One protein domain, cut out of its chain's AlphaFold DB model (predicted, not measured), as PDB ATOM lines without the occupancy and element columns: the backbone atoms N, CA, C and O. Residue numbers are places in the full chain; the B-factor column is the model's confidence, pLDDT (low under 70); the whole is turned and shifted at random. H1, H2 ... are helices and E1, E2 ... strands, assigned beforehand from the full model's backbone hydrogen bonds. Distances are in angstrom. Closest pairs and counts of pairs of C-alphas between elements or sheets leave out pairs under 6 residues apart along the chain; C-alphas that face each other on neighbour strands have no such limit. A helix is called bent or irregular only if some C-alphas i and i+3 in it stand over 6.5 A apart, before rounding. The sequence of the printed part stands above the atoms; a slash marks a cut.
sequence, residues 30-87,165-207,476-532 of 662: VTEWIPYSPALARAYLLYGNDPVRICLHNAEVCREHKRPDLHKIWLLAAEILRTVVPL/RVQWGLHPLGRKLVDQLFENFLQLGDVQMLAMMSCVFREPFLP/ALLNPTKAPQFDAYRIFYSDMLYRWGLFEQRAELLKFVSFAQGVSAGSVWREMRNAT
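This is residues 30 to 87, 165 to 207 and 476 to 532 of the 662 residues of an uncharacterized protein of Endogone sp. FLAS-F59071 (UniProt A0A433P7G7). The short helix H5 lies in the middle of a helical body, with its hairpin partner H4 on one side and the long H6 crossing it steeply on another. H6 folds back into H7, H8 packs on H6 away from H5, and the hairpin of H2 and H3 lies by the last residue of H5, with the short H1 touching H2. The printed part has 158 residues, with eight named helices and one named strand in the order H1, H2, H3, E1, H4, H5, H6, H7, H8; the class is mostly helix. It is compact, with a radius of gyration of the C-alphas of 15.4 A and spans of 46 by 37 by 30 A.

H1, residues 38 to 43, touches residues 58 to 62 alone of H2, residues 51 to 64, at a steep tilt of 52 degrees; the closest C-alphas are those of Ala 43 and Val 61, 6.5 A apart. H2 and H3, residues 68 to 81, form a hairpin at a shallow tilt of 11 degrees, with the C-alphas of Ala 59 and His 71 closest, at 4.3 A. E1, residues 83 to 86, pairs with no named strand and meets H3 only through their link. H4, residues 174 to 188, forms a hairpin with H5, residues 191 to 200, touching it with residues 182 to 186 alone; the closest C-alphas are those of Phe 182 and Leu 194, at 6.2 A. H2 and H5 are close but not clearly touching, the C-alphas of Pro 51 and Val 200 being closest at 6.7 A. The hub is H6, residues 480 to 499, which is irregular: C-alphas 481 and 484 are 7.7 A apart. H6 touches H5 at a steep tilt of 56 degrees, closest at the C-alphas of Ala 195 and Arg 490, 4.7 A. It forms a hairpin with H7, residues 503 to 510, closest at the C-alphas of Ser 494 and Arg 506, 5.2 A. H8, residues 521 to 531, touches H6, the C-alphas of Gln 485 and Met 528 being closest at 6.5 A; H5 and H8 are apart. Every O i to N i+4 pair is within hydrogen-bond range in H1, H2, H4, H5 and H7, against 9 of 10 in H3, 14 of 16 in H6 and 6 of 7 in H8.

H1 begins at C-alpha 38, (-31.767, -35.065, 12.680). From first to last C-alpha, H2 measures 20.1 A, H3 20.2 A, H4 21.6 A and H6 29.6 A. H8 ends at C-alpha 531, (-45.189, -54.251, -2.137).

The C-alphas farthest apart are those of Val 30 and Leu 87, 50.2 A. Residues 88 to 164 and 208 to 475 are not printed, with gaps of 9.6 A and 16.4 A between the C-alphas across the cuts. Of the links printed whole, none is long. The mean pLDDT of the printed part is 79.2, with residue 49 and residues 85 to 87, 203 to 207 and 514 to 532 under 70.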
ATOM      1  N   VAL A  30     -40.145 -36.344  21.633       78.94
ATOM      2  CA  VAL A  30     -40.004 -37.800  21.488       78.94
ATOM      3  C   VAL A  30     -38.787 -38.149  20.620       78.94
ATOM      4  O   VAL A  30     -38.692 -39.263  20.110       78.94
ATOM      5  N   THR A  31     -37.851 -37.209  20.437       77.06
ATOM      6  CA  THR A  31     -36.698 -37.330  19.526       77.06
ATOM      7  C   THR A  31     -35.769 -38.500  19.868       77.06
ATOM      8  O   THR A  31     -35.159 -39.074  18.973       77.06
ATOM      9  N   GLU A  32     -35.701 -38.919  21.135       73.19
ATOM     10  CA  GLU A  32     -34.946 -40.116  21.544       73.19
ATOM     11  C   GLU A  32     -35.679 -41.444  21.261       73.19
ATOM     12  O   GLU A  32     -35.079 -42.511  21.369       73.19
ATOM     13  N   TRP A  33     -36.980 -41.403  20.942       74.50
ATOM     14  CA  TRP A  33     -37.847 -42.582  20.780       74.50
ATOM     15  C   TRP A  33     -38.196 -42.873  19.307       74.50
ATOM     16  O   TRP A  33     -38.725 -43.941  18.997       74.50
ATOM     17  N   ILE A  34     -37.908 -41.941  18.393       82.00
ATOM     18  CA  ILE A  34     -37.965 -42.157  16.940       82.00
ATOM     19  C   ILE A  34     -36.668 -42.824  16.443       82.00
ATOM     20  O   ILE A  34     -35.592 -42.549  16.974       82.00
ATOM     21  N   PRO A  35     -36.728 -43.707  15.426       80.19
ATOM     22  CA  PRO A  35     -35.554 -44.468  14.988       80.19
ATOM     23  C   PRO A  35     -34.501 -43.582  14.294       80.19
ATOM     24  O   PRO A  35     -33.297 -43.754  14.515       80.19
ATOM     25  N   TYR A  36     -34.979 -42.618  13.499       87.75
ATOM     26  CA  TYR A  36     -34.201 -41.631  12.753       87.75
ATOM     27  C   TYR A  36     -33.806 -40.428  13.625       87.75
ATOM     28  O   TYR A  36     -34.537 -40.034  14.529       87.75
ATOM     29  N   SER A  37     -32.673 -39.791  13.318       91.25
ATOM     30  CA  SER A  37     -32.136 -38.655  14.074       91.25
ATOM     31  C   SER A  37     -31.702 -37.496  13.160       91.25
ATOM     32  O   SER A  37     -30.795 -37.675  12.338       91.25
ATOM     33  N   PRO A  38     -32.241 -36.274  13.361       90.06
ATOM     34  CA  PRO A  38     -31.767 -35.065  12.680       90.06
ATOM     35  C   PRO A  38     -30.298 -34.723  12.983       90.06
ATOM     36  O   PRO A  38     -29.654 -34.029  12.203       90.06
ATOM     37  N   ALA A  39     -29.755 -35.192  14.115       92.06
ATOM     38  CA  ALA A  39     -28.359 -34.969  14.482       92.06
ATOM     39  C   ALA A  39     -27.415 -35.849  13.645       92.06
ATOM     40  O   ALA A  39     -26.520 -35.318  12.989       92.06
ATOM     41  N   LEU A  40     -27.704 -37.157  13.552       94.31
ATOM     42  CA  LEU A  40     -27.021 -38.059  12.613       94.31
ATOM     43  C   LEU A  40     -27.157 -37.560  11.170       94.31
ATOM     44  O   LEU A  40     -26.183 -37.554  10.426       94.31
ATOM     45  N   ALA A  41     -28.348 -37.088  10.785       94.31
ATOM     46  CA  ALA A  41     -28.620 -36.609   9.431       94.31
ATOM     47  C   ALA A  41     -27.738 -35.420   9.013       94.31
ATOM     48  O   ALA A  41     -27.403 -35.323   7.838       94.31
ATOM     49  N   ARG A  42     -27.334 -34.545   9.949       94.00
ATOM     50  CA  ARG A  42     -26.388 -33.442   9.685       94.00
ATOM     51  C   ARG A  42     -24.950 -33.910   9.474       94.00
ATOM     52  O   ARG A  42     -24.240 -33.308   8.677       94.00
ATOM     53  N   ALA A  43     -24.521 -34.921  10.229       94.69
ATOM     54  CA  ALA A  43     -23.125 -35.352  10.305       94.69
ATOM     55  C   ALA A  43     -22.777 -36.514   9.351       94.69
ATOM     56  O   ALA A  43     -21.603 -36.726   9.044       94.69
ATOM     57  N   TYR A  44     -23.781 -37.256   8.874       95.56
ATOM     58  CA  TYR A  44     -23.628 -38.282   7.845       95.56
ATOM     59  C   TYR A  44     -23.176 -37.705   6.496       95.56
ATOM     60  O   TYR A  44     -23.676 -36.682   6.031       95.56
ATOM     61  N   LEU A  45     -22.302 -38.448   5.820       90.94
ATOM     62  CA  LEU A  45     -21.869 -38.203   4.450       90.94
ATOM     63  C   LEU A  45     -22.564 -39.160   3.470       90.94
ATOM     64  O   LEU A  45     -22.840 -40.321   3.787       90.94
ATOM     65  N   LEU A  46     -22.798 -38.662   2.255       86.19
ATOM     66  CA  LEU A  46     -23.214 -39.431   1.071       86.19
ATOM     67  C   LEU A  46     -22.347 -39.133  -0.168       86.19
ATOM     68  O   LEU A  46     -22.587 -39.702  -1.230       86.19
ATOM     69  N   TYR A  47     -21.353 -38.251  -0.035       79.50
ATOM     70  CA  TYR A  47     -20.495 -37.789  -1.123       79.50
ATOM     71  C   TYR A  47     -19.043 -38.229  -0.923       79.50
ATOM     72  O   TYR A  47     -18.579 -38.395   0.205       79.50
ATOM     73  N   GLY A  48     -18.324 -38.389  -2.033       72.81
ATOM     74  CA  GLY A  48     -16.940 -38.857  -2.069       72.81
ATOM     75  C   GLY A  48     -16.762 -40.086  -2.962       72.81
ATOM     76  O   GLY A  48     -17.714 -40.797  -3.273       72.81
ATOM     77  N   ASN A  49     -15.515 -40.328  -3.367       68.69
ATOM     78  CA  ASN A  49     -15.182 -41.297  -4.419       68.69
ATOM     79  C   ASN A  49     -14.867 -42.705  -3.883       68.69
ATOM     80  O   ASN A  49     -14.638 -43.627  -4.660       68.69
ATOM     81  N   ASP A  50     -14.852 -42.867  -2.558       81.38
ATOM     82  CA  ASP A  50     -14.631 -44.131  -1.860       81.38
ATOM     83  C   ASP A  50     -15.790 -44.372  -0.872       81.38
ATOM     84  O   ASP A  50     -15.857 -43.708   0.171       81.38
ATOM     85  N   PRO A  51     -16.703 -45.318  -1.157       84.88
ATOM     86  CA  PRO A  51     -17.829 -45.591  -0.277       84.88
ATOM     87  C   PRO A  51     -17.415 -46.315   1.012       84.88
ATOM     88  O   PRO A  51     -18.152 -46.261   1.992       84.88
ATOM     89  N   VAL A  52     -16.230 -46.938   1.068       87.75
ATOM     90  CA  VAL A  52     -15.697 -47.535   2.301       87.75
ATOM     91  C   VAL A  52     -15.358 -46.426   3.299       87.75
ATOM     92  O   VAL A  52     -15.747 -46.524   4.462       87.75
ATOM     93  N   ARG A  53     -14.730 -45.327   2.852       88.56
ATOM     94  CA  ARG A  53     -14.521 -44.121   3.682       88.56
ATOM     95  C   ARG A  53     -15.834 -43.480   4.126       88.56
ATOM     96  O   ARG A  53     -15.935 -43.110   5.293       88.56
ATOM     97  N   ILE A  54     -16.843 -43.400   3.252       89.88
ATOM     98  CA  ILE A  54     -18.182 -42.894   3.621       89.88
ATOM     99  C   ILE A  54     -18.788 -43.754   4.744       89.88
ATOM    100  O   ILE A  54     -19.242 -43.217   5.755       89.88
ATOM    101  N   CYS A  55     -18.733 -45.084   4.623       93.94
ATOM    102  CA  CYS A  55     -19.196 -45.998   5.667       93.94
ATOM    103  C   CYS A  55     -18.423 -45.842   6.984       93.94
ATOM    104  O   CYS A  55     -19.039 -45.801   8.046       93.94
ATOM    105  N   LEU A  56     -17.091 -45.734   6.935       94.44
ATOM    106  CA  LEU A  56     -16.254 -45.582   8.131       94.44
ATOM    107  C   LEU A  56     -16.507 -44.247   8.853       94.44
ATOM    108  O   LEU A  56     -16.614 -44.238  10.077       94.44
ATOM    109  N   HIS A  57     -16.680 -43.144   8.117       95.81
ATOM    110  CA  HIS A  57     -17.085 -41.856   8.695       95.81
ATOM    111  C   HIS A  57     -18.467 -41.949   9.350       95.81
ATOM    112  O   HIS A  57     -18.633 -41.570  10.507       95.81
ATOM    113  N   ASN A  58     -19.459 -42.512   8.654       96.62
ATOM    114  CA  ASN A  58     -20.814 -42.635   9.195       96.62
ATOM    115  C   ASN A  58     -20.877 -43.580  10.414       96.62
ATOM    116  O   ASN A  58     -21.662 -43.341  11.333       96.62
ATOM    117  N   ALA A  59     -20.012 -44.601  10.478       96.88
ATOM    118  CA  ALA A  59     -19.832 -45.417  11.677       96.88
ATOM    119  C   ALA A  59     -19.329 -44.577  12.859       96.88
ATOM    120  O   ALA A  59     -19.853 -44.703  13.969       96.88
ATOM    121  N   GLU A  60     -18.336 -43.716  12.641       96.88
ATOM    122  CA  GLU A  60     -17.758 -42.877  13.692       96.88
ATOM    123  C   GLU A  60     -18.753 -41.819  14.193       96.88
ATOM    124  O   GLU A  60     -18.947 -41.682  15.401       96.88
ATOM    125  N   VAL A  61     -19.513 -41.194  13.288       96.81
ATOM    126  CA  VAL A  61     -20.644 -40.315  13.634       96.81
ATOM    127  C   VAL A  61     -21.644 -41.021  14.557       96.81
ATOM    128  O   VAL A  61     -22.081 -40.443  15.556       96.81
ATOM    129  N   CYS A  62     -21.976 -42.290  14.293       95.50
ATOM    130  CA  CYS A  62     -22.826 -43.087  15.184       95.50
ATOM    131  C   CYS A  62     -22.180 -43.369  16.548       95.50
ATOM    132  O   CYS A  62     -22.892 -43.423  17.554       95.50
ATOM    133  N   ARG A  63     -20.852 -43.531  16.614       95.38
ATOM    134  CA  ARG A  63     -20.113 -43.720  17.873       95.38
ATOM    135  C   ARG A  63     -20.210 -42.472  18.753       95.38
ATOM    136  O   ARG A  63     -20.518 -42.589  19.938       95.38
ATOM    137  N   GLU A  64     -20.004 -41.291  18.174       95.56
ATOM    138  CA  GLU A  64     -20.120 -39.999  18.868       95.56
ATOM    139  C   GLU A  64     -21.547 -39.741  19.372       95.56
ATOM    140  O   GLU A  64     -21.748 -39.374  20.531       95.56
ATOM    141  N   HIS A  65     -22.550 -40.034  18.541       91.69
ATOM    142  CA  HIS A  65     -23.972 -39.914  18.877       91.69
ATOM    143  C   HIS A  65     -24.512 -41.077  19.738       91.69
ATOM    144  O   HIS A  65     -25.723 -41.200  19.911       91.69
ATOM    145  N   LYS A  66     -23.636 -41.929  20.295       92.56
ATOM    146  CA  LYS A  66     -23.985 -43.042  21.201       92.56
ATOM    147  C   LYS A  66     -24.998 -44.047  20.613       92.56
ATOM    148  O   LYS A  66     -25.783 -44.636  21.353       92.56
ATOM    149  N   ARG A  67     -24.946 -44.292  19.297       91.00
ATOM    150  CA  ARG A  67     -25.728 -45.306  18.558       91.00
ATOM    151  C   ARG A  67     -24.841 -46.504  18.154       91.00
ATOM    152  O   ARG A  67     -24.460 -46.636  16.985       91.00
ATOM    153  N   PRO A  68     -24.462 -47.391  19.104       91.81
ATOM    154  CA  PRO A  68     -23.602 -48.552  18.839       91.81
ATOM    155  C   PRO A  68     -24.293 -49.646  18.007       91.81
ATOM    156  O   PRO A  68     -23.634 -50.569  17.534       91.81
ATOM    157  N   ASP A  69     -25.612 -49.553  17.846       91.25
ATOM    158  CA  ASP A  69     -26.425 -50.308  16.899       91.25
ATOM    159  C   ASP A  69     -26.084 -49.907  15.455       91.25
ATOM    160  O   ASP A  69     -25.579 -50.729  14.688       91.25
ATOM    161  N   LEU A  70     -26.249 -48.626  15.108       94.56
ATOM    162  CA  LEU A  70     -26.004 -48.125  13.754       94.56
ATOM    163  C   LEU A  70     -24.515 -48.146  13.391       94.56
ATOM    164  O   LEU A  70     -24.171 -48.449  12.251       94.56
ATOM    165  N   HIS A  71     -23.626 -47.899  14.360       95.62
ATOM    166  CA  HIS A  71     -22.171 -48.020  14.190       95.62
ATOM    167  C   HIS A  71     -21.769 -49.386  13.602       95.62
ATOM    168  O   HIS A  71     -21.012 -49.450  12.635       95.62
ATOM    169  N   LYS A  72     -22.326 -50.486  14.129       95.00
ATOM    170  CA  LYS A  72     -22.033 -51.849  13.651       95.00
ATOM    171  C   LYS A  72     -22.538 -52.096  12.231       95.00
ATOM    172  O   LYS A  72     -21.862 -52.778  11.467       95.00
ATOM    173  N   ILE A  73     -23.690 -51.532  11.864       95.81
ATOM    174  CA  ILE A  73     -24.222 -51.640  10.499       95.81
ATOM    175  C   ILE A  73     -23.344 -50.876   9.504       95.81
ATOM    176  O   ILE A  73     -23.060 -51.385   8.422       95.81
ATOM    177  N   TRP A  74     -22.860 -49.691   9.872       96.00
ATOM    178  CA  TRP A  74     -21.938 -48.929   9.031       96.00
ATOM    179  C   TRP A  74     -20.581 -49.621   8.850       96.00
ATOM    180  O   TRP A  74     -20.071 -49.662   7.731       96.00
ATOM    181  N   LEU A  75     -20.036 -50.250   9.898       94.75
ATOM    182  CA  LEU A  75     -18.856 -51.111   9.756       94.75
ATOM    183  C   LEU A  75     -19.137 -52.321   8.850       94.75
ATOM    184  O   LEU A  75     -18.341 -52.600   7.960       94.75
ATOM    185  N   LEU A  76     -20.284 -52.994   8.995       93.81
ATOM    186  CA  LEU A  76     -20.678 -54.101   8.113       93.81
ATOM    187  C   LEU A  76     -20.778 -53.660   6.640       93.81
ATOM    188  O   LEU A  76     -20.313 -54.373   5.754       93.81
ATOM    189  N   ALA A  77     -21.324 -52.472   6.369       91.81
ATOM    190  CA  ALA A  77     -21.349 -51.897   5.026       91.81
ATOM    191  C   ALA A  77     -19.930 -51.615   4.488       91.81
ATOM    192  O   ALA A  77     -19.657 -51.881   3.316       91.81
ATOM    193  N   ALA A  78     -19.005 -51.150   5.337       90.75
ATOM    194  CA  ALA A  78     -17.595 -50.975   4.975       90.75
ATOM    195  C   ALA A  78     -16.894 -52.310   4.650       90.75
ATOM    196  O   ALA A  78     -16.123 -52.364   3.693       90.75
ATOM    197  N   GLU A  79     -17.168 -53.387   5.398       88.62
ATOM    198  CA  GLU A  79     -16.646 -54.735   5.107       88.62
ATOM    199  C   GLU A  79     -17.170 -55.276   3.768       88.62
ATOM    200  O   GLU A  79     -16.400 -55.805   2.966       88.62
ATOM    201  N   ILE A  80     -18.469 -55.102   3.492       86.44
ATOM    202  CA  ILE A  80     -19.101 -55.529   2.234       86.44
ATOM    203  C   ILE A  80     -18.464 -54.820   1.024       86.44
ATOM    204  O   ILE A  80     -18.242 -55.441  -0.012       86.44
ATOM    205  N   LEU A  81     -18.141 -53.531   1.138       84.06
ATOM    206  CA  LEU A  81     -17.699 -52.716   0.001       84.06
ATOM    207  C   LEU A  81     -16.178 -52.740  -0.260       84.06
ATOM    208  O   LEU A  81     -15.734 -52.187  -1.270       84.06
ATOM    209  N   ARG A  82     -15.367 -53.371   0.604       82.88
ATOM    210  CA  ARG A  82     -13.896 -53.263   0.567       82.88
ATOM    211  C   ARG A  82     -13.217 -54.040  -0.574       82.88
ATOM    212  O   ARG A  82     -13.563 -55.175  -0.905       82.88
ATOM    213  N   THR A  83     -12.158 -53.441  -1.118       76.06
ATOM    214  CA  THR A  83     -11.179 -54.037  -2.042       76.06
ATOM    215  C   THR A  83     -10.225 -55.002  -1.320       76.06
ATOM    216  O   THR A  83      -9.127 -54.638  -0.899       76.06
ATOM    217  N   VAL A  84     -10.649 -56.258  -1.137       72.31
ATOM    218  CA  VAL A  84      -9.872 -57.293  -0.416       72.31
ATOM    219  C   VAL A  84      -9.333 -58.427  -1.291       72.31
ATOM    220  O   VAL A  84      -8.477 -59.176  -0.825       72.31
ATOM    221  N   VAL A  85      -9.797 -58.572  -2.535       66.06
ATOM    222  CA  VAL A  85      -9.408 -59.680  -3.426       66.06
ATOM    223  C   VAL A  85      -8.150 -59.286  -4.203       66.06
ATOM    224  O   VAL A  85      -8.233 -58.330  -4.969       66.06
ATOM    225  N   PRO A  86      -6.998 -59.969  -4.065       59.97
ATOM    226  CA  PRO A  86      -5.838 -59.687  -4.906       59.97
ATOM    227  C   PRO A  86      -6.170 -59.955  -6.378       59.97
ATOM    228  O   PRO A  86      -6.608 -61.050  -6.723       59.97
ATOM    229  N   LEU A  87      -5.956 -58.959  -7.234       56.53
ATOM    230  CA  LEU A  87      -5.975 -59.133  -8.682       56.53
ATOM    231  C   LEU A  87      -4.577 -59.584  -9.102       56.53
ATOM    232  O   LEU A  87      -3.595 -58.889  -8.837       56.53
ATOM    233  N   ARG A 165     -12.843 -55.613  -5.551       70.50
ATOM    234  CA  ARG A 165     -13.961 -55.795  -4.609       70.50
ATOM    235  C   ARG A 165     -14.524 -57.216  -4.711       70.50
ATOM    236  O   ARG A 165     -14.539 -57.806  -5.789       70.50
ATOM    237  N   VAL A 166     -15.036 -57.747  -3.600       71.75
ATOM    238  CA  VAL A 166     -15.809 -59.002  -3.610       71.75
ATOM    239  C   VAL A 166     -17.138 -58.763  -4.330       71.75
ATOM    240  O   VAL A 166     -17.883 -57.850  -3.978       71.75
ATOM    241  N   GLN A 167     -17.464 -59.597  -5.319       72.69
ATOM    242  CA  GLN A 167     -18.711 -59.514  -6.090       72.69
ATOM    243  C   GLN A 167     -19.906 -60.069  -5.287       72.69
ATOM    244  O   GLN A 167     -20.488 -61.103  -5.620       72.69
ATOM    245  N   TRP A 168     -20.288 -59.393  -4.199       79.00
ATOM    246  CA  TRP A 168     -21.327 -59.860  -3.267       79.00
ATOM    247  C   TRP A 168     -22.708 -60.087  -3.905       79.00
ATOM    248  O   TRP A 168     -23.480 -60.892  -3.385       79.00
ATOM    249  N   GLY A 169     -23.022 -59.449  -5.038       74.12
ATOM    250  CA  GLY A 169     -24.252 -59.724  -5.791       74.12
ATOM    251  C   GLY A 169     -24.311 -61.123  -6.429       74.12
ATOM    252  O   GLY A 169     -25.411 -61.624  -6.661       74.12
ATOM    253  N   LEU A 170     -23.161 -61.779  -6.644       71.19
ATOM    254  CA  LEU A 170     -23.059 -63.197  -7.029       71.19
ATOM    255  C   LEU A 170     -23.005 -64.146  -5.820       71.19
ATOM    256  O   LEU A 170     -23.291 -65.335  -5.956       71.19
ATOM    257  N   HIS A 171     -22.649 -63.650  -4.633       77.62
ATOM    258  CA  HIS A 171     -22.518 -64.485  -3.442       77.62
ATOM    259  C   HIS A 171     -23.902 -64.968  -2.953       77.62
ATOM    260  O   HIS A 171     -24.785 -64.136  -2.720       77.62
ATOM    261  N   PRO A 172     -24.121 -66.280  -2.704       76.25
ATOM    262  CA  PRO A 172     -25.446 -66.840  -2.396       76.25
ATOM    263  C   PRO A 172     -26.087 -66.316  -1.099       76.25
ATOM    264  O   PRO A 172     -27.290 -66.499  -0.888       76.25
ATOM    265  N   LEU A 173     -25.302 -65.661  -0.236       82.25
ATOM    266  CA  LEU A 173     -25.778 -64.971   0.966       82.25
ATOM    267  C   LEU A 173     -25.741 -63.437   0.856       82.25
ATOM    268  O   LEU A 173     -26.360 -62.782   1.683       82.25
ATOM    269  N   GLY A 174     -25.054 -62.848  -0.133       83.69
ATOM    270  CA  GLY A 174     -24.824 -61.395  -0.193       83.69
ATOM    271  C   GLY A 174     -26.117 -60.600  -0.379       83.69
ATOM    272  O   GLY A 174     -26.466 -59.770   0.457       83.69
ATOM    273  N   ARG A 175     -26.897 -60.940  -1.413       84.00
ATOM    274  CA  ARG A 175     -28.236 -60.359  -1.630       84.00
ATOM    275  C   ARG A 175     -29.187 -60.609  -0.455       84.00
ATOM    276  O   ARG A 175     -29.869 -59.687  -0.033       84.00
ATOM    277  N   LYS A 176     -29.166 -61.814   0.133       86.12
ATOM    278  CA  LYS A 176     -30.007 -62.171   1.293       86.12
ATOM    279  C   LYS A 176     -29.677 -61.352   2.544       86.12
ATOM    280  O   LYS A 176     -30.591 -60.948   3.252       86.12
ATOM    281  N   LEU A 177     -28.392 -61.101   2.803       89.56
ATOM    282  CA  LEU A 177     -27.931 -60.265   3.913       89.56
ATOM    283  C   LEU A 177     -28.437 -58.826   3.761       89.56
ATOM    284  O   LEU A 177     -28.925 -58.246   4.726       89.56
ATOM    285  N   VAL A 178     -28.363 -58.268   2.549       89.12
ATOM    286  CA  VAL A 178     -28.873 -56.919   2.271       89.12
ATOM    287  C   VAL A 178     -30.400 -56.879   2.332       89.12
ATOM    288  O   VAL A 178     -30.943 -55.984   2.971       89.12
ATOM    289  N   ASP A 179     -31.109 -57.863   1.771       86.69
ATOM    290  CA  ASP A 179     -32.570 -57.956   1.898       86.69
ATOM    291  C   ASP A 179     -33.008 -57.988   3.379       86.69
ATOM    292  O   ASP A 179     -33.856 -57.189   3.773       86.69
ATOM    293  N   GLN A 180     -32.369 -58.807   4.227       88.62
ATOM    294  CA  GLN A 180     -32.661 -58.852   5.669       88.62
ATOM    295  C   GLN A 180     -32.285 -57.563   6.417       88.62
ATOM    296  O   GLN A 180     -32.982 -57.174   7.356       88.62
ATOM    297  N   LEU A 181     -31.218 -56.871   6.006       92.00
ATOM    298  CA  LEU A 181     -30.840 -55.579   6.582       92.00
ATOM    299  C   LEU A 181     -31.907 -54.506   6.303       92.00
ATOM    300  O   LEU A 181     -32.275 -53.744   7.197       92.00
ATOM    301  N   PHE A 182     -32.448 -54.480   5.082       89.50
ATOM    302  CA  PHE A 182     -33.559 -53.598   4.729       89.50
ATOM    303  C   PHE A 182     -34.858 -54.009   5.437       89.50
ATOM    304  O   PHE A 182     -35.562 -53.142   5.945       89.50
ATOM    305  N   GLU A 183     -35.165 -55.304   5.547       84.81
ATOM    306  CA  GLU A 183     -36.326 -55.785   6.313       84.81
ATOM    307  C   GLU A 183     -36.264 -55.364   7.791       84.81
ATOM    308  O   GLU A 183     -37.286 -54.964   8.349       84.81
ATOM    309  N   ASN A 184     -35.080 -55.376   8.414       88.19
ATOM    310  CA  ASN A 184     -34.906 -54.920   9.793       88.19
ATOM    311  C   ASN A 184     -35.206 -53.420   9.957       88.19
ATOM    312  O   ASN A 184     -36.028 -53.050  10.796       88.19
ATOM    313  N   PHE A 185     -34.617 -52.554   9.125       87.31
ATOM    314  CA  PHE A 185     -34.917 -51.119   9.182       87.31
ATOM    315  C   PHE A 185     -36.368 -50.796   8.795       87.31
ATOM    316  O   PHE A 185     -36.948 -49.859   9.341       87.31
ATOM    317  N   LEU A 186     -36.996 -51.597   7.925       84.75
ATOM    318  CA  LEU A 186     -38.412 -51.459   7.577       84.75
ATOM    319  C   LEU A 186     -39.341 -51.812   8.750       84.75
ATOM    320  O   LEU A 186     -40.336 -51.121   8.955       84.75
ATOM    321  N   GLN A 187     -38.998 -52.829   9.549       81.62
ATOM    322  CA  GLN A 187     -39.710 -53.170  10.791       81.62
ATOM    323  C   GLN A 187     -39.541 -52.094  11.876       81.62
ATOM    324  O   GLN A 187     -40.482 -51.824  12.619       81.62
ATOM    325  N   LEU A 188     -38.365 -51.458  11.950       81.62
ATOM    326  CA  LEU A 188     -38.092 -50.343  12.865       81.62
ATOM    327  C   LEU A 188     -38.711 -49.008  12.409       81.62
ATOM    328  O   LEU A 188     -38.853 -48.098  13.220       81.62
ATOM    329  N   GLY A 189     -39.059 -48.867  11.126       79.81
ATOM    330  CA  GLY A 189     -39.470 -47.590  10.531       79.81
ATOM    331  C   GLY A 189     -38.310 -46.611  10.283       79.81
ATOM    332  O   GLY A 189     -38.541 -45.411  10.126       79.81
ATOM    333  N   ASP A 190     -37.064 -47.095  10.245       88.38
ATOM    334  CA  ASP A 190     -35.867 -46.273  10.041       88.38
ATOM    335  C   ASP A 190     -35.653 -45.945   8.553       88.38
ATOM    336  O   ASP A 190     -34.792 -46.486   7.854       88.38
ATOM    337  N   VAL A 191     -36.483 -45.034   8.045       88.12
ATOM    338  CA  VAL A 191     -36.415 -44.569   6.654       88.12
ATOM    339  C   VAL A 191     -35.129 -43.792   6.339       88.12
ATOM    340  O   VAL A 191     -34.705 -43.768   5.185       88.12
ATOM    341  N   GLN A 192     -34.467 -43.223   7.355       94.31
ATOM    342  CA  GLN A 192     -33.140 -42.625   7.216       94.31
ATOM    343  C   GLN A 192     -32.126 -43.707   6.841       94.31
ATOM    344  O   GLN A 192     -31.464 -43.590   5.811       94.31
ATOM    345  N   MET A 193     -32.035 -44.790   7.612       95.12
ATOM    346  CA  MET A 193     -31.097 -45.874   7.320       95.12
ATOM    347  C   MET A 193     -31.459 -46.649   6.048       95.12
ATOM    348  O   MET A 193     -30.552 -46.981   5.286       95.12
ATOM    349  N   LEU A 194     -32.748 -46.849   5.740       92.50
ATOM    350  CA  LEU A 194     -33.190 -47.405   4.450       92.50
ATOM    351  C   LEU A 194     -32.697 -46.564   3.262       92.50
ATOM    352  O   LEU A 194     -32.144 -47.105   2.302       92.50
ATOM    353  N   ALA A 195     -32.864 -45.240   3.324       92.88
ATOM    354  CA  ALA A 195     -32.405 -44.334   2.278       92.88
ATOM    355  C   ALA A 195     -30.871 -44.331   2.168       92.88
ATOM    356  O   ALA A 195     -30.344 -44.572   1.080       92.88
ATOM    357  N   MET A 196     -30.161 -44.150   3.288       94.75
ATOM    358  CA  MET A 196     -28.694 -44.131   3.348       94.75
ATOM    359  C   MET A 196     -28.080 -45.428   2.794       94.75
ATOM    360  O   MET A 196     -27.238 -45.371   1.901       94.75
ATOM    361  N   MET A 197     -28.547 -46.599   3.247       93.75
ATOM    362  CA  MET A 197     -28.071 -47.902   2.760       93.75
ATOM    363  C   MET A 197     -28.399 -48.117   1.278       93.75
ATOM    364  O   MET A 197     -27.598 -48.699   0.548       93.75
ATOM    365  N   SER A 198     -29.536 -47.603   0.792       91.00
ATOM    366  CA  SER A 198     -29.876 -47.705  -0.633       91.00
ATOM    367  C   SER A 198     -28.929 -46.904  -1.524       91.00
ATOM    368  O   SER A 198     -28.663 -47.313  -2.652       91.00
ATOM    369  N   CYS A 199     -28.419 -45.763  -1.056       90.12
ATOM    370  CA  CYS A 199     -27.390 -45.010  -1.768       90.12
ATOM    371  C   CYS A 199     -26.042 -45.731  -1.682       90.12
ATOM    372  O   CYS A 199     -25.364 -45.901  -2.690       90.12
ATOM    373  N   VAL A 200     -25.700 -46.214  -0.486       89.44
ATOM    374  CA  VAL A 200     -24.386 -46.777  -0.158       89.44
ATOM    375  C   VAL A 200     -24.096 -48.118  -0.843       89.44
ATOM    376  O   VAL A 200     -22.954 -48.375  -1.210       89.44
ATOM    377  N   PHE A 201     -25.115 -48.942  -1.104       87.25
ATOM    378  CA  PHE A 201     -24.970 -50.184  -1.878       87.25
ATOM    379  C   PHE A 201     -25.268 -50.031  -3.385       87.25
ATOM    380  O   PHE A 201     -25.421 -51.036  -4.082       87.25
ATOM    381  N   ARG A 202     -25.369 -48.802  -3.922       78.31
ATOM    382  CA  ARG A 202     -25.536 -48.583  -5.371       78.31
ATOM    383  C   ARG A 202     -24.192 -48.762  -6.080       78.31
ATOM    384  O   ARG A 202     -23.241 -48.035  -5.811       78.31
ATOM    385  N   GLU A 203     -24.122 -49.706  -7.011       59.44
ATOM    386  CA  GLU A 203     -22.895 -49.998  -7.756       59.44
ATOM    387  C   GLU A 203     -22.995 -49.583  -9.236       59.44
ATOM    388  O   GLU A 203     -24.051 -49.786  -9.838       59.44
ATOM    389  N   PRO A 204     -21.899 -49.091  -9.845       53.03
ATOM    390  CA  PRO A 204     -20.744 -48.478  -9.197       53.03
ATOM    391  C   PRO A 204     -21.074 -47.042  -8.753       53.03
ATOM    392  O   PRO A 204     -21.855 -46.336  -9.393       53.03
ATOM    393  N   PHE A 205     -20.397 -46.567  -7.710       51.16
ATOM    394  CA  PHE A 205     -20.118 -45.135  -7.596       51.16
ATOM    395  C   PHE A 205     -19.261 -44.771  -8.806       51.16
ATOM    396  O   PHE A 205     -18.242 -45.428  -9.030       51.16
ATOM    397  N   LEU A 206     -19.685 -43.801  -9.619       34.91
ATOM    398  CA  LEU A 206     -18.927 -43.436 -10.813       34.91
ATOM    399  C   LEU A 206     -17.544 -42.927 -10.376       34.91
ATOM    400  O   LEU A 206     -17.484 -41.958  -9.619       34.91
ATOM    401  N   PRO A 207     -16.437 -43.525 -10.851       34.06
ATOM    402  CA  PRO A 207     -15.129 -42.915 -10.688       34.06
ATOM    403  C   PRO A 207     -15.114 -41.586 -11.449       34.06
ATOM    404  O   PRO A 207     -15.459 -41.561 -12.632       34.06
ATOM    405  N   ALA A 476     -25.197 -56.617  -9.672       72.94
ATOM    406  CA  ALA A 476     -25.313 -55.640  -8.592       72.94
ATOM    407  C   ALA A 476     -25.764 -56.268  -7.261       72.94
ATOM    408  O   ALA A 476     -26.631 -57.154  -7.233       72.94
ATOM    409  N   LEU A 477     -25.215 -55.771  -6.154       81.75
ATOM    410  CA  LEU A 477     -25.600 -56.172  -4.801       81.75
ATOM    411  C   LEU A 477     -27.071 -55.848  -4.491       81.75
ATOM    412  O   LEU A 477     -27.792 -56.705  -3.985       81.75
ATOM    413  N   LEU A 478     -27.541 -54.649  -4.844       84.12
ATOM    414  CA  LEU A 478     -28.965 -54.309  -4.778       84.12
ATOM    415  C   LEU A 478     -29.748 -55.013  -5.897       84.12
ATOM    416  O   LEU A 478     -29.298 -55.110  -7.039       84.12
ATOM    417  N   ASN A 479     -30.953 -55.489  -5.576       76.81
ATOM    418  CA  ASN A 479     -31.848 -56.100  -6.557       76.81
ATOM    419  C   ASN A 479     -32.471 -55.010  -7.464       76.81
ATOM    420  O   ASN A 479     -33.220 -54.179  -6.943       76.81
ATOM    421  N   PRO A 480     -32.236 -55.006  -8.794       75.38
ATOM    422  CA  PRO A 480     -32.768 -53.971  -9.687       75.38
ATOM    423  C   PRO A 480     -34.304 -53.939  -9.727       75.38
ATOM    424  O   PRO A 480     -34.879 -52.866  -9.871       75.38
ATOM    425  N   THR A 481     -34.990 -55.064  -9.493       72.62
ATOM    426  CA  THR A 481     -36.463 -55.102  -9.392       72.62
ATOM    427  C   THR A 481     -36.994 -54.276  -8.209       72.62
ATOM    428  O   THR A 481     -38.138 -53.835  -8.234       72.62
ATOM    429  N   LYS A 482     -36.167 -54.015  -7.185       73.75
ATOM    430  CA  LYS A 482     -36.495 -53.141  -6.046       73.75
ATOM    431  C   LYS A 482     -36.076 -51.673  -6.259       73.75
ATOM    432  O   LYS A 482     -36.264 -50.866  -5.353       73.75
ATOM    433  N   ALA A 483     -35.554 -51.281  -7.428       73.00
ATOM    434  CA  ALA A 483     -35.114 -49.901  -7.675       73.00
ATOM    435  C   ALA A 483     -36.186 -48.826  -7.364       73.00
ATOM    436  O   ALA A 483     -35.852 -47.896  -6.626       73.00
ATOM    437  N   PRO A 484     -37.473 -48.970  -7.760       73.25
ATOM    438  CA  PRO A 484     -38.513 -47.999  -7.397       73.25
ATOM    439  C   PRO A 484     -38.747 -47.889  -5.881       73.25
ATOM    440  O   PRO A 484     -39.042 -46.809  -5.375       73.25
ATOM    441  N   GLN A 485     -38.582 -48.991  -5.141       76.88
ATOM    442  CA  GLN A 485     -38.703 -49.028  -3.680       76.88
ATOM    443  C   GLN A 485     -37.538 -48.281  -3.009       76.88
ATOM    444  O   GLN A 485     -37.756 -47.499  -2.085       76.88
ATOM    445  N   PHE A 486     -36.313 -48.460  -3.514       82.38
ATOM    446  CA  PHE A 486     -35.134 -47.722  -3.053       82.38
ATOM    447  C   PHE A 486     -35.239 -46.219  -3.346       82.38
ATOM    448  O   PHE A 486     -34.986 -45.400  -2.463       82.38
ATOM    449  N   ASP A 487     -35.680 -45.849  -4.550       79.00
ATOM    450  CA  ASP A 487     -35.927 -44.454  -4.917       79.00
ATOM    451  C   ASP A 487     -37.021 -43.812  -4.054       79.00
ATOM    452  O   ASP A 487     -36.888 -42.658  -3.649       79.00
ATOM    453  N   ALA A 488     -38.047 -44.569  -3.662       76.50
ATOM    454  CA  ALA A 488     -39.069 -44.087  -2.743       76.50
ATOM    455  C   ALA A 488     -38.541 -43.797  -1.325       76.50
ATOM    456  O   ALA A 488     -38.908 -42.773  -0.741       76.50
ATOM    457  N   TYR A 489     -37.651 -44.639  -0.777       85.62
ATOM    458  CA  TYR A 489     -36.993 -44.360   0.510       85.62
ATOM    459  C   TYR A 489     -36.168 -43.068   0.442       85.62
ATOM    460  O   TYR A 489     -36.289 -42.209   1.318       85.62
ATOM    461  N   ARG A 490     -35.385 -42.892  -0.635       88.81
ATOM    462  CA  ARG A 490     -34.612 -41.666  -0.900       88.81
ATOM    463  C   ARG A 490     -35.525 -40.439  -0.988       88.81
ATOM    464  O   ARG A 490     -35.241 -39.427  -0.356       88.81
ATOM    465  N   ILE A 491     -36.647 -40.528  -1.705       81.94
ATOM    466  CA  ILE A 491     -37.614 -39.424  -1.833       81.94
ATOM    467  C   ILE A 491     -38.234 -39.056  -0.476       81.94
ATOM    468  O   ILE A 491     -38.259 -37.870  -0.143       81.94
ATOM    469  N   PHE A 492     -38.676 -40.025   0.337       83.94
ATOM    470  CA  PHE A 492     -39.264 -39.741   1.656       83.94
ATOM    471  C   PHE A 492     -38.243 -39.109   2.615       83.94
ATOM    472  O   PHE A 492     -38.522 -38.074   3.222       83.94
ATOM    473  N   TYR A 493     -37.027 -39.658   2.693       93.06
ATOM    474  CA  TYR A 493     -35.956 -39.065   3.499       93.06
ATOM    475  C   TYR A 493     -35.556 -37.668   2.976       93.06
ATOM    476  O   TYR A 493     -35.284 -36.777   3.776       93.06
ATOM    477  N   SER A 494     -35.643 -37.404   1.662       88.94
ATOM    478  CA  SER A 494     -35.421 -36.060   1.098       88.94
ATOM    479  C   SER A 494     -36.440 -35.012   1.578       88.94
ATOM    480  O   SER A 494     -36.107 -33.828   1.650       88.94
ATOM    481  N   ASP A 495     -37.670 -35.413   1.917       83.81
ATOM    482  CA  ASP A 495     -38.688 -34.518   2.484       83.81
ATOM    483  C   ASP A 495     -38.451 -34.277   3.984       83.81
ATOM    484  O   ASP A 495     -38.581 -33.154   4.465       83.81
ATOM    485  N   MET A 496     -37.990 -35.291   4.721       88.00
ATOM    486  CA  MET A 496     -37.559 -35.120   6.117       88.00
ATOM    487  C   MET A 496     -36.367 -34.161   6.221       88.00
ATOM    488  O   MET A 496     -36.412 -33.211   6.998       88.00
ATOM    489  N   LEU A 497     -35.345 -34.343   5.375       89.19
ATOM    490  CA  LEU A 497     -34.199 -33.435   5.283       89.19
ATOM    491  C   LEU A 497     -34.632 -32.005   4.922       89.19
ATOM    492  O   LEU A 497     -34.140 -31.059   5.529       89.19
ATOM    493  N   TYR A 498     -35.592 -31.834   4.002       88.62
ATOM    494  CA  TYR A 498     -36.166 -30.520   3.684       88.62
ATOM    495  C   TYR A 498     -36.818 -29.860   4.909       88.62
ATOM    496  O   TYR A 498     -36.507 -28.714   5.229       88.62
ATOM    497  N   ARG A 499     -37.670 -30.594   5.638       87.25
ATOM    498  CA  ARG A 499     -38.348 -30.111   6.858       87.25
ATOM    499  C   ARG A 499     -37.380 -29.788   8.002       87.25
ATOM    500  O   ARG A 499     -37.708 -28.966   8.849       87.25
ATOM    501  N   TRP A 500     -36.205 -30.416   8.030       89.19
ATOM    502  CA  TRP A 500     -35.131 -30.136   8.993       89.19
ATOM    503  C   TRP A 500     -34.145 -29.045   8.531       89.19
ATOM    504  O   TRP A 500     -33.179 -28.770   9.239       89.19
ATOM    505  N   GLY A 501     -34.355 -28.433   7.358       89.75
ATOM    506  CA  GLY A 501     -33.468 -27.408   6.789       89.75
ATOM    507  C   GLY A 501     -32.145 -27.942   6.218       89.75
ATOM    508  O   GLY A 501     -31.237 -27.167   5.928       89.75
ATOM    509  N   LEU A 502     -32.013 -29.261   6.053       92.19
ATOM    510  CA  LEU A 502     -30.781 -29.952   5.657       92.19
ATOM    511  C   LEU A 502     -30.678 -30.056   4.129       92.19
ATOM    512  O   LEU A 502     -30.707 -31.137   3.536       92.19
ATOM    513  N   PHE A 503     -30.636 -28.894   3.475       90.88
ATOM    514  CA  PHE A 503     -30.750 -28.777   2.019       90.88
ATOM    515  C   PHE A 503     -29.550 -29.358   1.256       90.88
ATOM    516  O   PHE A 503     -29.737 -29.895   0.165       90.88
ATOM    517  N   GLU A 504     -28.346 -29.309   1.831       89.12
ATOM    518  CA  GLU A 504     -27.130 -29.888   1.240       89.12
ATOM    519  C   GLU A 504     -27.197 -31.420   1.251       89.12
ATOM    520  O   GLU A 504     -27.107 -32.065   0.209       89.12
ATOM    521  N   GLN A 505     -27.484 -32.009   2.413       91.75
ATOM    522  CA  GLN A 505     -27.654 -33.454   2.581       91.75
ATOM    523  C   GLN A 505     -28.802 -33.980   1.707       91.75
ATOM    524  O   GLN A 505     -28.714 -35.070   1.137       91.75
ATOM    525  N   ARG A 506     -29.864 -33.179   1.538       90.50
ATOM    526  CA  ARG A 506     -30.962 -33.459   0.605       90.50
ATOM    527  C   ARG A 506     -30.492 -33.478  -0.851       90.50
ATOM    528  O   ARG A 506     -30.910 -34.362  -1.597       90.50
ATOM    529  N   ALA A 507     -29.667 -32.521  -1.267       85.56
ATOM    530  CA  ALA A 507     -29.135 -32.470  -2.625       85.56
ATOM    531  C   ALA A 507     -28.251 -33.686  -2.931       85.56
ATOM    532  O   ALA A 507     -28.438 -34.328  -3.963       85.56
ATOM    533  N   GLU A 508     -27.360 -34.054  -2.006       88.81
ATOM    534  CA  GLU A 508     -26.515 -35.246  -2.130       88.81
ATOM    535  C   GLU A 508     -27.342 -36.533  -2.236       88.81
ATOM    536  O   GLU A 508     -27.116 -37.341  -3.136       88.81
ATOM    537  N   LEU A 509     -28.367 -36.691  -1.393       88.19
ATOM    538  CA  LEU A 509     -29.289 -37.828  -1.446       88.19
ATOM    539  C   LEU A 509     -30.015 -37.943  -2.800       88.19
ATOM    540  O   LEU A 509     -30.169 -39.046  -3.330       88.19
ATOM    541  N   LEU A 510     -30.451 -36.818  -3.375       85.31
ATOM    542  CA  LEU A 510     -31.208 -36.807  -4.630       85.31
ATOM    543  C   LEU A 510     -30.372 -37.189  -5.862       85.31
ATOM    544  O   LEU A 510     -30.953 -37.669  -6.834       85.31
ATOM    545  N   LYS A 511     -29.033 -37.099  -5.816       83.81
ATOM    546  CA  LYS A 511     -28.145 -37.621  -6.883       83.81
ATOM    547  C   LYS A 511     -28.299 -39.131  -7.102       83.81
ATOM    548  O   LYS A 511     -28.023 -39.642  -8.187       83.81
ATOM    549  N   PHE A 512     -28.745 -39.858  -6.078       80.44
ATOM    550  CA  PHE A 512     -28.961 -41.301  -6.153       80.44
ATOM    551  C   PHE A 512     -30.343 -41.676  -6.694       80.44
ATOM    552  O   PHE A 512     -30.530 -42.835  -7.063       80.44
ATOM    553  N   VAL A 513     -31.293 -40.734  -6.766       81.06
ATOM    554  CA  VAL A 513     -32.650 -41.015  -7.247       81.06
ATOM    555  C   VAL A 513     -32.636 -41.289  -8.749       81.06
ATOM    556  O   VAL A 513     -32.190 -40.464  -9.545       81.06
ATOM    557  N   SER A 514     -33.146 -42.448  -9.157       69.19
ATOM    558  CA  SER A 514     -33.360 -42.758 -10.569       69.19
ATOM    559  C   SER A 514     -34.576 -41.967 -11.065       69.19
ATOM    560  O   SER A 514     -35.720 -42.335 -10.803       69.19
ATOM    561  N   PHE A 515     -34.342 -40.870 -11.790       53.88
ATOM    562  CA  PHE A 515     -35.401 -40.095 -12.447       53.88
ATOM    563  C   PHE A 515     -35.990 -40.879 -13.633       53.88
ATOM    564  O   PHE A 515     -35.701 -40.602 -14.797       53.88
ATOM    565  N   ALA A 516     -36.811 -41.886 -13.328       42.22
ATOM    566  CA  ALA A 516     -37.541 -42.675 -14.309       42.22
ATOM    567  C   ALA A 516     -38.473 -41.760 -15.119       42.22
ATOM    568  O   ALA A 516     -39.436 -41.193 -14.592       42.22
ATOM    569  N   GLN A 517     -38.153 -41.584 -16.402       36.31
ATOM    570  CA  GLN A 517     -38.804 -40.611 -17.276       36.31
ATOM    571  C   GLN A 517     -40.324 -40.848 -17.318       36.31
ATOM    572  O   GLN A 517     -40.792 -41.940 -17.625       36.31
ATOM    573  N   GLY A 518     -41.104 -39.819 -16.974       36.84
ATOM    574  CA  GLY A 518     -42.572 -39.866 -16.975       36.84
ATOM    575  C   GLY A 518     -43.241 -40.527 -15.758       36.84
ATOM    576  O   GLY A 518     -44.460 -40.413 -15.617       36.84
ATOM    577  N   VAL A 519     -42.502 -41.162 -14.840       38.16
ATOM    578  CA  VAL A 519     -43.106 -41.798 -13.655       38.16
ATOM    579  C   VAL A 519     -43.481 -40.738 -12.615       38.16
ATOM    580  O   VAL A 519     -42.653 -40.264 -11.840       38.16
ATOM    581  N   SER A 520     -44.762 -40.360 -12.570       38.56
ATOM    582  CA  SER A 520     -45.274 -39.487 -11.505       38.56
ATOM    583  C   SER A 520     -45.061 -40.121 -10.122       38.56
ATOM    584  O   SER A 520     -45.243 -41.329  -9.951       38.56
ATOM    585  N   ALA A 521     -44.759 -39.308  -9.101       41.09
ATOM    586  CA  ALA A 521     -44.561 -39.805  -7.735       41.09
ATOM    587  C   ALA A 521     -45.780 -40.593  -7.210       41.09
ATOM    588  O   ALA A 521     -45.624 -41.568  -6.483       41.09
ATOM    589  N   GLY A 522     -47.000 -40.238  -7.639       38.91
ATOM    590  CA  GLY A 522     -48.229 -40.981  -7.329       38.91
ATOM    591  C   GLY A 522     -48.271 -42.425  -7.857       38.91
ATOM    592  O   GLY A 522     -49.056 -43.226  -7.350       38.91
ATOM    593  N   SER A 523     -47.429 -42.777  -8.834       41.50
ATOM    594  CA  SER A 523     -47.210 -44.167  -9.256       41.50
ATOM    595  C   SER A 523     -46.281 -44.896  -8.286       41.50
ATOM    596  O   SER A 523     -46.618 -45.982  -7.828       41.50
ATOM    597  N   VAL A 524     -45.179 -44.257  -7.876       42.38
ATOM    598  CA  VAL A 524     -44.241 -44.798  -6.875       42.38
ATOM    599  C   VAL A 524     -44.968 -45.092  -5.552       42.38
ATOM    600  O   VAL A 524     -44.901 -46.209  -5.046       42.38
ATOM    601  N   TRP A 525     -45.783 -44.152  -5.052       44.94
ATOM    602  CA  TRP A 525     -46.619 -44.356  -3.854       44.94
ATOM    603  C   TRP A 525     -47.665 -45.479  -4.007       44.94
ATOM    604  O   TRP A 525     -48.061 -46.098  -3.017       44.94
ATOM    605  N   ARG A 526     -48.131 -45.761  -5.233       41.09
ATOM    606  CA  ARG A 526     -49.059 -46.869  -5.523       41.09
ATOM    607  C   ARG A 526     -48.336 -48.215  -5.508       41.09
ATOM    608  O   ARG A 526     -48.876 -49.188  -4.994       41.09
ATOM    609  N   GLU A 527     -47.124 -48.258  -6.040       39.69
ATOM    610  CA  GLU A 527     -46.299 -49.463  -6.115       39.69
ATOM    611  C   GLU A 527     -45.786 -49.880  -4.728       39.69
ATOM    612  O   GLU A 527     -45.901 -51.048  -4.359       39.69
ATOM    613  N   MET A 528     -45.383 -48.913  -3.890       42.16
ATOM    614  CA  MET A 528     -45.090 -49.143  -2.464       42.16
ATOM    615  C   MET A 528     -46.249 -49.824  -1.724       42.16
ATOM    616  O   MET A 528     -46.021 -50.748  -0.950       42.16
ATOM    617  N   ARG A 529     -47.497 -49.397  -1.973       39.22
ATOM    618  CA  ARG A 529     -48.691 -49.971  -1.329       39.22
ATOM    619  C   ARG A 529     -48.889 -51.446  -1.683       39.22
ATOM    620  O   ARG A 529     -49.334 -52.212  -0.835       39.22
ATOM    621  N   ASN A 530     -48.553 -51.834  -2.912       38.31
ATOM    622  CA  ASN A 530     -48.692 -53.208  -3.397       38.31
ATOM    623  C   ASN A 530     -47.516 -54.109  -2.973       38.31
ATOM    624  O   ASN A 530     -47.671 -55.326  -2.934       38.31
ATOM    625  N   ALA A 531     -46.357 -53.527  -2.643       36.28
ATOM    626  CA  ALA A 531     -45.189 -54.251  -2.137       36.28
ATOM    627  C   ALA A 531     -45.299 -54.636  -0.645       36.28
ATOM    628  O   ALA A 531     -44.556 -55.500  -0.175       36.28
ATOM    629  N   THR A 532     -46.215 -54.021   0.111       35.06
ATOM    630  CA  THR A 532     -46.449 -54.348   1.525       35.06
ATOM    631  C   THR A 532     -47.252 -55.644   1.655       35.06
ATOM    632  O   THR A 532     -48.469 -55.660   1.472       35.06
TER     633      THR A 532